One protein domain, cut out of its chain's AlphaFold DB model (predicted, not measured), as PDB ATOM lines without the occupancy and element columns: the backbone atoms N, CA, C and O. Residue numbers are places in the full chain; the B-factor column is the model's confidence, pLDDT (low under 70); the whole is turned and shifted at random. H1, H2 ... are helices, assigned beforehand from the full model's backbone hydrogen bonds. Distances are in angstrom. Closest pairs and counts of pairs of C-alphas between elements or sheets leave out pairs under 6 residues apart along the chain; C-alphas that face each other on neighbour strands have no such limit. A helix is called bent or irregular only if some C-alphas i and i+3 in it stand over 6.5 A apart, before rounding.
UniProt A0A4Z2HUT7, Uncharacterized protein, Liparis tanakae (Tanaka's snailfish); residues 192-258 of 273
ATOM      1  N   GLN A 192      22.243 -34.641   0.882       85.25
ATOM      2  CA  GLN A 192      23.251 -35.516   0.267       85.25
ATOM      3  C   GLN A 192      22.774 -36.184  -1.021       85.25
ATOM      4  O   GLN A 192      23.569 -36.521  -1.900       85.25
ATOM      5  N   ASN A 193      21.463 -36.390  -1.142       87.50
ATOM      6  CA  ASN A 193      20.853 -36.935  -2.344       87.50
ATOM      7  C   ASN A 193      19.960 -35.911  -3.046       87.50
ATOM      8  O   ASN A 193      19.591 -34.868  -2.509       87.50
ATOM      9  N   HIS A 194      19.610 -36.235  -4.286       87.75
ATOM     10  CA  HIS A 194      18.884 -35.325  -5.156       87.75
ATOM     11  C   HIS A 194      17.506 -34.924  -4.596       87.75
ATOM     12  O   HIS A 194      17.164 -33.747  -4.606       87.75
ATOM     13  N   GLN A 195      16.747 -35.870  -4.038       90.94
ATOM     14  CA  GLN A 195      15.429 -35.583  -3.467       90.94
ATOM     15  C   GLN A 195      15.524 -34.627  -2.268       90.94
ATOM     16  O   GLN A 195      14.718 -33.707  -2.153       90.94
ATOM     17  N   GLN A 196      16.525 -34.809  -1.403       92.50
ATOM     18  CA  GLN A 196      16.774 -33.915  -0.268       92.50
ATOM     19  C   GLN A 196      17.174 -32.510  -0.728       92.50
ATOM     20  O   GLN A 196      16.700 -31.524  -0.172       92.50
ATOM     21  N   LEU A 197      18.005 -32.406  -1.770       92.50
ATOM     22  CA  LEU A 197      18.388 -31.117  -2.348       92.50
ATOM     23  C   LEU A 197      17.185 -30.372  -2.935       92.50
ATOM     24  O   LEU A 197      17.039 -29.181  -2.686       92.50
ATOM     25  N   VAL A 198      16.289 -31.068  -3.642       92.12
ATOM     26  CA  VAL A 198      15.031 -30.481  -4.140       92.12
ATOM     27  C   VAL A 198      14.157 -29.993  -2.980       92.12
ATOM     28  O   VAL A 198      13.624 -28.887  -3.030       92.12
ATOM     29  N   GLN A 199      14.034 -30.779  -1.906       94.06
ATOM     30  CA  GLN A 199      13.272 -30.380  -0.717       94.06
ATOM     31  C   GLN A 199      13.851 -29.129  -0.048       94.06
ATOM     32  O   GLN A 199      13.094 -28.213   0.263       94.06
ATOM     33  N   LEU A 200      15.174 -29.065   0.137       94.81
ATOM     34  CA  LEU A 200      15.862 -27.889   0.678       94.81
ATOM     35  C   LEU A 200      15.690 -26.669  -0.233       94.81
ATOM     36  O   LEU A 200      15.358 -25.588   0.248       94.81
ATOM     37  N   SER A 201      15.857 -26.858  -1.544       93.12
ATOM     38  CA  SER A 201      15.677 -25.815  -2.558       93.12
ATOM     39  C   SER A 201      14.285 -25.194  -2.451       93.12
ATOM     40  O   SER A 201      14.156 -23.985  -2.273       93.12
ATOM     41  N   ASN A 202      13.243 -26.029  -2.440       92.56
ATOM     42  CA  ASN A 202      11.858 -25.578  -2.311       92.56
ATOM     43  C   ASN A 202      11.590 -24.921  -0.953       92.56
ATOM     44  O   ASN A 202      10.959 -23.866  -0.889       92.56
ATOM     45  N   ARG A 203      12.086 -25.520   0.138       94.44
ATOM     46  CA  ARG A 203      11.900 -25.012   1.504       94.44
ATOM     47  C   ARG A 203      12.437 -23.593   1.665       94.44
ATOM     48  O   ARG A 203      11.804 -22.783   2.337       94.44
ATOM     49  N   PHE A 204      13.586 -23.302   1.063       93.50
ATOM     50  CA  PHE A 204      14.228 -21.993   1.147       93.50
ATOM     51  C   PHE A 204      13.974 -21.118  -0.087       93.50
ATOM     52  O   PHE A 204      14.623 -20.086  -0.229       93.50
ATOM     53  N   GLY A 205      13.009 -21.478  -0.942       87.88
ATOM     54  CA  GLY A 205      12.550 -20.651  -2.063       87.88
ATOM     55  C   GLY A 205      13.621 -20.371  -3.117       87.88
ATOM     56  O   GLY A 205      13.698 -19.248  -3.602       87.88
ATOM     57  N   SER A 206      14.463 -21.363  -3.404       88.44
ATOM     58  CA  SER A 206      15.506 -21.300  -4.427       88.44
ATOM     59  C   SER A 206      14.954 -21.613  -5.814       88.44
ATOM     60  O   SER A 206      14.189 -22.564  -5.986       88.44
ATOM     61  N   ASN A 207      15.420 -20.873  -6.815       85.50
ATOM     62  CA  ASN A 207      15.137 -21.091  -8.233       85.50
ATOM     63  C   ASN A 207      16.090 -22.104  -8.901       85.50
ATOM     64  O   ASN A 207      16.172 -22.153 -10.128       85.50
ATOM     65  N   ALA A 208      16.858 -22.879  -8.129       86.12
ATOM     66  CA  ALA A 208      17.740 -23.914  -8.670       86.12
ATOM     67  C   ALA A 208      16.943 -24.997  -9.422       86.12
ATOM     68  O   ALA A 208      16.076 -25.655  -8.845       86.12
ATOM     69  N   ASP A 209      17.266 -25.209 -10.699       86.19
ATOM     70  CA  ASP A 209      16.652 -26.258 -11.514       86.19
ATOM     71  C   ASP A 209      17.339 -27.631 -11.345       86.19
ATOM     72  O   ASP A 209      18.399 -27.771 -10.728       86.19
ATOM     73  N   ASP A 210      16.721 -28.681 -11.900       86.81
ATOM     74  CA  ASP A 210      17.226 -30.062 -11.819       86.81
ATOM     75  C   ASP A 210      18.638 -30.214 -12.409       86.81
ATOM     76  O   ASP A 210      19.466 -30.963 -11.881       86.81
ATOM     77  N   SER A 211      18.931 -29.485 -13.490       86.38
ATOM     78  CA  SER A 211      20.232 -29.528 -14.159       86.38
ATOM     79  C   SER A 211      21.319 -28.959 -13.251       86.38
ATOM     80  O   SER A 211      22.356 -29.594 -13.037       86.38
ATOM     81  N   TRP A 212      21.036 -27.809 -12.644       85.75
ATOM     82  CA  TRP A 212      21.917 -27.133 -11.712       85.75
ATOM     83  C   TRP A 212      22.182 -27.987 -10.467       85.75
ATOM     84  O   TRP A 212      23.338 -28.198 -10.096       85.75
ATOM     85  N   LEU A 213      21.142 -28.581  -9.869       86.75
ATOM     86  CA  LEU A 213      21.290 -29.456  -8.697       86.75
ATOM     87  C   LEU A 213      22.169 -30.681  -8.993       86.75
ATOM     88  O   LEU A 213      22.980 -31.091  -8.157       86.75
ATOM     89  N   ARG A 214      22.043 -31.271 -10.190       84.50
ATOM     90  CA  ARG A 214      22.908 -32.380 -10.629       84.50
ATOM     91  C   ARG A 214      24.345 -31.931 -10.849       84.50
ATOM     92  O   ARG A 214      25.255 -32.642 -10.427       84.50
ATOM     93  N   HIS A 215      24.547 -30.782 -11.496       84.06
ATOM     94  CA  HIS A 215      25.876 -30.217 -11.717       84.06
ATOM     95  C   HIS A 215      26.589 -29.976 -10.386       84.06
ATOM     96  O   HIS A 215      27.708 -30.442 -10.187       84.06
ATOM     97  N   MET A 216      25.906 -29.348  -9.432       81.81
ATOM     98  CA  MET A 216      26.485 -29.041  -8.130       81.81
ATOM     99  C   MET A 216      26.838 -30.275  -7.325       81.81
ATOM    100  O   MET A 216      27.877 -30.279  -6.683       81.81
ATOM    101  N   ARG A 217      26.053 -31.348  -7.405       83.56
ATOM    102  CA  ARG A 217      26.414 -32.630  -6.785       83.56
ATOM    103  C   ARG A 217      27.652 -33.287  -7.412       83.56
ATOM    104  O   ARG A 217      28.253 -34.167  -6.809       83.56
ATOM    105  N   ASN A 218      28.008 -32.925  -8.643       82.50
ATOM    106  CA  ASN A 218      29.235 -33.409  -9.273       82.50
ATOM    107  C   ASN A 218      30.434 -32.519  -8.912       82.50
ATOM    108  O   ASN A 218      31.534 -33.032  -8.734       82.50
ATOM    109  N   THR A 219      30.217 -31.208  -8.787       85.00
ATOM    110  CA  THR A 219      31.243 -30.234  -8.379       85.00
ATOM    111  C   THR A 219      31.578 -30.355  -6.890       85.00
ATOM    112  O   THR A 219      32.739 -30.337  -6.490       85.00
ATOM    113  N   TRP A 220      30.554 -30.520  -6.059       84.31
ATOM    114  CA  TRP A 220      30.653 -30.718  -4.622       84.31
ATOM    115  C   TRP A 220      30.441 -32.194  -4.329       84.31
ATOM    116  O   TRP A 220      29.429 -32.750  -4.745       84.31
ATOM    117  N   ALA A 221      31.348 -32.823  -3.577       84.56
ATOM    118  CA  ALA A 221      31.159 -34.200  -3.121       84.56
ATOM    119  C   ALA A 221      29.749 -34.394  -2.510       84.56
ATOM    120  O   ALA A 221      29.206 -33.438  -1.948       84.56
ATOM    121  N   PRO A 222      29.144 -35.598  -2.568       84.56
ATOM    122  CA  PRO A 222      27.761 -35.808  -2.124       84.56
ATOM    123  C   PRO A 222      27.467 -35.294  -0.705       84.56
ATOM    124  O   PRO A 222      26.414 -34.725  -0.446       84.56
ATOM    125  N   ASN A 223      28.426 -35.412   0.213       87.62
ATOM    126  CA  ASN A 223      28.318 -34.922   1.591       87.62
ATOM    127  C   ASN A 223      28.409 -33.387   1.740       87.62
ATOM    128  O   ASN A 223      28.218 -32.876   2.840       87.62
ATOM    129  N   LEU A 224      28.717 -32.659   0.666       92.88
ATOM    130  CA  LEU A 224      28.818 -31.197   0.609       92.88
ATOM    131  C   LEU A 224      27.854 -30.576  -0.410       92.88
ATOM    132  O   LEU A 224      27.851 -29.360  -0.585       92.88
ATOM    133  N   SER A 225      27.021 -31.369  -1.087       92.25
ATOM    134  CA  SER A 225      26.103 -30.842  -2.102       92.25
ATOM    135  C   SER A 225      25.091 -29.852  -1.515       92.25
ATOM    136  O   SER A 225      24.783 -28.845  -2.147       92.25
ATOM    137  N   GLY A 226      24.631 -30.078  -0.281       94.88
ATOM    138  CA  GLY A 226      23.782 -29.111   0.411       94.88
ATOM    139  C   GLY A 226      24.510 -27.813   0.775       94.88
ATOM    140  O   GLY A 226      23.922 -26.745   0.642       94.88
ATOM    141  N   LEU A 227      25.801 -27.857   1.126       95.12
ATOM    142  CA  LEU A 227      26.613 -26.640   1.265       95.12
ATOM    143  C   LEU A 227      26.698 -25.875  -0.065       95.12
ATOM    144  O   LEU A 227      26.516 -24.661  -0.090       95.12
ATOM    145  N   GLY A 228      26.899 -26.586  -1.175       93.19
ATOM    146  CA  GLY A 228      26.858 -25.993  -2.511       93.19
ATOM    147  C   GLY A 228      25.527 -25.288  -2.809       93.19
ATOM    148  O   GLY A 228      25.521 -24.154  -3.283       93.19
ATOM    149  N   LEU A 229      24.397 -25.920  -2.471       94.25
ATOM    150  CA  LEU A 229      23.071 -25.307  -2.592       94.25
ATOM    151  C   LEU A 229      22.922 -24.060  -1.705       94.25
ATOM    152  O   LEU A 229      22.417 -23.044  -2.172       94.25
ATOM    153  N   LEU A 230      23.388 -24.108  -0.455       95.44
ATOM    154  CA  LEU A 230      23.358 -22.956   0.450       95.44
ATOM    155  C   LEU A 230      24.120 -21.757  -0.135       95.44
ATOM    156  O   LEU A 230      23.611 -20.638  -0.132       95.44
ATOM    157  N   LEU A 231      25.318 -21.986  -0.677       93.69
ATOM    158  CA  LEU A 231      26.133 -20.935  -1.295       93.69
ATOM    159  C   LEU A 231      25.438 -20.295  -2.497       93.69
ATOM    160  O   LEU A 231      25.467 -19.074  -2.644       93.69
ATOM    161  N   TYR A 232      24.781 -21.098  -3.330       91.25
ATOM    162  CA  TYR A 232      24.026 -20.601  -4.476       91.25
ATOM    163  C   TYR A 232      22.876 -19.689  -4.075       91.25
ATOM    164  O   TYR A 232      22.782 -18.569  -4.581       91.25
ATOM    165  N   ILE A 233      22.062 -20.143  -3.116       92.50
ATOM    166  CA  ILE A 233      20.920 -19.390  -2.584       92.50
ATOM    167  C   ILE A 233      21.377 -18.023  -2.063       92.50
ATOM    168  O   ILE A 233      20.712 -17.012  -2.274       92.50
ATOM    169  N   LEU A 234      22.526 -17.983  -1.385       92.81
ATOM    170  CA  LEU A 234      23.019 -16.773  -0.729       92.81
ATOM    171  C   LEU A 234      23.839 -15.845  -1.638       92.81
ATOM    172  O   LEU A 234      24.022 -14.682  -1.285       92.81
ATOM    173  N   THR A 235      24.350 -16.316  -2.782       87.25
ATOM    174  CA  THR A 235      25.299 -15.526  -3.594       87.25
ATOM    175  C   THR A 235      24.902 -15.372  -5.063       87.25
ATOM    176  O   THR A 235      24.949 -14.264  -5.609       87.25
ATOM    177  N   GLU A 236      24.496 -16.448  -5.730       73.50
ATOM    178  CA  GLU A 236      24.288 -16.466  -7.184       73.50
ATOM    179  C   GLU A 236      22.848 -16.102  -7.559       73.50
ATOM    180  O   GLU A 236      22.629 -15.275  -8.447       73.50
ATOM    181  N   GLU A 237      21.867 -16.610  -6.814       66.19
ATOM    182  CA  GLU A 237      20.449 -16.293  -7.019       66.19
ATOM    183  C   GLU A 237      20.134 -14.804  -6.784       66.19
ATOM    184  O   GLU A 237      19.317 -14.181  -7.474       66.19
ATOM    185  N   ARG A 238      20.844 -14.179  -5.842       59.06
ATOM    186  CA  ARG A 238      20.743 -12.737  -5.609       59.06
ATOM    187  C   ARG A 238      21.259 -11.939  -6.808       59.06
ATOM    188  O   ARG A 238      20.643 -10.940  -7.188       59.06
ATOM    189  N   SER A 239      22.373 -12.372  -7.397       57.47
ATOM    190  CA  SER A 239      23.024 -11.681  -8.515       57.47
ATOM    191  C   SER A 239      22.145 -11.672  -9.772       57.47
ATOM    192  O   SER A 239      22.013 -10.632 -10.422       57.47
ATOM    193  N   SER A 240      21.468 -12.787 -10.073       55.31
ATOM    194  CA  SER A 240      20.518 -12.880 -11.192       55.31
ATOM    195  C   SER A 240      19.261 -12.028 -10.962       55.31
ATOM    196  O   SER A 240      18.820 -11.308 -11.862       55.31
ATOM    197  N   SER A 241      18.738 -12.011  -9.733       55.84
ATOM    198  CA  SER A 241      17.574 -11.200  -9.349       55.84
ATOM    199  C   SER A 241      17.852  -9.689  -9.429       55.84
ATOM    200  O   SER A 241      17.032  -8.922  -9.939       55.84
ATOM    201  N   HIS A 242      19.038  -9.242  -8.993       52.41
ATOM    202  CA  HIS A 242      19.442  -7.831  -9.083       52.41
ATOM    203  C   HIS A 242      19.642  -7.377 -10.539       52.41
ATOM    204  O   HIS A 242      19.256  -6.259 -10.888       52.41
ATOM    205  N   GLN A 243      20.185  -8.233 -11.416       45.75
ATOM    206  CA  GLN A 243      20.288  -7.934 -12.851       45.75
ATOM    207  C   GLN A 243      18.912  -7.792 -13.521       45.75
ATOM    208  O   GLN A 243      18.728  -6.900 -14.355       45.75
ATOM    209  N   HIS A 244      17.938  -8.627 -13.147       42.62
ATOM    210  CA  HIS A 244      16.573  -8.534 -13.667       42.62
ATOM    211  C   HIS A 244      15.874  -7.239 -13.214       42.62
ATOM    212  O   HIS A 244      15.323  -6.506 -14.039       42.62
ATOM    213  N   ASN A 245      15.977  -6.894 -11.926       47.91
ATOM    214  CA  ASN A 245      15.371  -5.679 -11.377       47.91
ATOM    215  C   ASN A 245      16.013  -4.393 -11.921       47.91
ATOM    216  O   ASN A 245      15.293  -3.454 -12.251       47.91
ATOM    217  N   ASN A 246      17.336  -4.340 -12.109       46.44
ATOM    218  CA  ASN A 246      17.987  -3.177 -12.733       46.44
ATOM    219  C   ASN A 246      17.552  -2.962 -14.192       46.44
ATOM    220  O   ASN A 246      17.461  -1.821 -14.641       46.44
ATOM    221  N   ARG A 247      17.214  -4.029 -14.929       46.12
ATOM    222  CA  ARG A 247      16.608  -3.910 -16.267       46.12
ATOM    223  C   ARG A 247      15.192  -3.326 -16.227       46.12
ATOM    224  O   ARG A 247      14.828  -2.587 -17.138       46.12
ATOM    225  N   GLN A 248      14.413  -3.627 -15.189       50.53
ATOM    226  CA  GLN A 248      13.047  -3.119 -15.007       50.53
ATOM    227  C   GLN A 248      12.991  -1.704 -14.400       50.53
ATOM    228  O   GLN A 248      12.091  -0.937 -14.733       50.53
ATOM    229  N   ASN A 249      13.962  -1.313 -13.573       51.22
ATOM    230  CA  ASN A 249      13.914  -0.074 -12.784       51.22
ATOM    231  C   ASN A 249      14.431   1.187 -13.502       51.22
ATOM    232  O   ASN A 249      14.383   2.279 -12.934       51.22
ATOM    233  N   ASN A 250      14.848   1.088 -14.770       54.12
ATOM    234  CA  ASN A 250      15.241   2.260 -15.566       54.12
ATOM    235  C   ASN A 250      14.102   3.279 -15.749       54.12
ATOM    236  O   ASN A 250      14.368   4.463 -15.937       54.12
ATOM    237  N   TRP A 251      12.836   2.871 -15.623       59.66
ATOM    238  CA  TRP A 251      11.694   3.785 -15.714       59.66
ATOM    239  C   TRP A 251      11.645   4.817 -14.581       59.66
ATOM    240  O   TRP A 251      11.276   5.960 -14.828       59.66
ATOM    241  N   ALA A 252      12.066   4.464 -13.363       56.75
ATOM    242  CA  ALA A 252      12.066   5.394 -12.235       56.75
ATOM    243  C   ALA A 252      13.138   6.486 -12.394       56.75
ATOM    244  O   ALA A 252      12.873   7.658 -12.128       56.75
ATOM    245  N   LEU A 253      14.321   6.120 -12.900       55.00
ATOM    246  CA  LEU A 253      15.391   7.071 -13.209       55.00
ATOM    247  C   LEU A 253      14.990   7.997 -14.369       55.00
ATOM    248  O   LEU A 253      15.221   9.201 -14.308       55.00
ATOM    249  N   ILE A 254      14.329   7.451 -15.395       64.88
ATOM    250  CA  ILE A 254      13.796   8.230 -16.522       64.88
ATOM    251  C   ILE A 254      12.718   9.212 -16.042       64.88
ATOM    252  O   ILE A 254      12.774  10.389 -16.390       64.88
ATOM    253  N   LEU A 255      11.779   8.777 -15.195       66.50
ATOM    254  CA  LEU A 255      10.753   9.652 -14.614       66.50
ATOM    255  C   LEU A 255      11.356  10.742 -13.715       66.50
ATOM    256  O   LEU A 255      10.901  11.882 -13.753       66.50
ATOM    257  N   PHE A 256      12.409  10.425 -12.959       64.38
ATOM    258  CA  PHE A 256      13.123  11.391 -12.126       64.38
ATOM    259  C   PHE A 256      13.855  12.453 -12.961       64.38
ATOM    260  O   PHE A 256      13.771  13.644 -12.666       64.38
ATOM    261  N   VAL A 257      14.510  12.050 -14.056       70.94
ATOM    262  CA  VAL A 257      15.152  12.985 -14.997       70.94
ATOM    263  C   VAL A 257      14.110  13.862 -15.699       70.94
ATOM    264  O   VAL A 257      14.306  15.073 -15.797       70.94
ATOM    265  N   ILE A 258      12.973  13.296 -16.123       77.06
ATOM    266  CA  ILE A 258      11.862  14.062 -16.713       77.06
ATOM    267  C   ILE A 258      11.322  15.094 -15.714       77.06
ATOM    268  O   ILE A 258      11.097  16.245 -16.087       77.06
TER     269      ILE A 258
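This is residues 192 to 258 of the 273 residues of an uncharacterized protein of Liparis tanakae (Tanaka's snailfish) (UniProt A0A4Z2HUT7). A small compact head of two short helices, H1 and H2, packs on the first part of one long helix, H3, whose later part sticks out as an arm that H4 lengthens. The head is well filled, but the arm, residues 238 to 258, stands free and makes most of the length. The printed part has 67 residues with four named helices, in the order H1, H2, H3, H4, and no named strand; the class is all helix. The whole is only just loose, close to extended, with a radius of gyration of the C-alphas of 16.3 A, and it spans 55 by 20 by 17 A.

H1 takes residues 194 to 203 and is 14.1 A long from first to last C-alpha, beginning at C-alpha 194 at (18.884, -35.325, -5.156). A short link of 6 residues leads to H2, residues 210 to 219, 14.4 A long. A tight link of 2 residues leads to H3, residues 222 to 248, the longest helix with 27 residues and 38.1 A; its C-alpha 222 is at (27.761, -35.808, -2.124). H3 is irregular, with C-alphas 223 and 226 standing 7.5 A apart, and it has a kink of 37 degrees near residue 231. A tight link of 1 residue leads to H4, residues 250 to 258, 12.3 A long, which ends at C-alpha 258 at (11.862, 14.062, -16.713).

H1 and H2 touch, the closest C-alphas being those of Leu 197 and Leu 213, 7.2 A apart. They run opposite ways at a steep tilt of 63 degrees. H3 touches H1 with residues 225 to 229 alone, and the closest C-alphas are those of Leu 197 and Gly 226, 6.4 A apart. H1 and H3 run the same way at a steep tilt of 43 degrees. H3 touches H2 with residues 224 to 229 alone, and the closest C-alphas are those of Arg 217 and Ser 225, 5.0 A apart. H2 and H3 run opposite ways at a steep tilt of 52 degrees. The helix packing is mostly crossed, with 0 of these 3 pairs at a shallow tilt. H3 and H4 meet only through their link, and H4 is apart from H1 and from H2. In H1, H2 and H4 every O i to N i+4 pair is within hydrogen-bond range; in H3 18 of 23 are.

The outline is a rod, and the two C-alphas farthest apart are those of Asn 223 and Ile 258, 54.8 A. Of the residues that stand free, 238 to 248 belong to H3 and 250 to 258 to H4. The body without them has 46 residues, spans 22 by 20 by 17 A and has a radius of gyration of 9.0 A. The printed part has no cut, and no link is long. The mean pLDDT of the printed part is 78.3, and residues 237 to 256 are under 70.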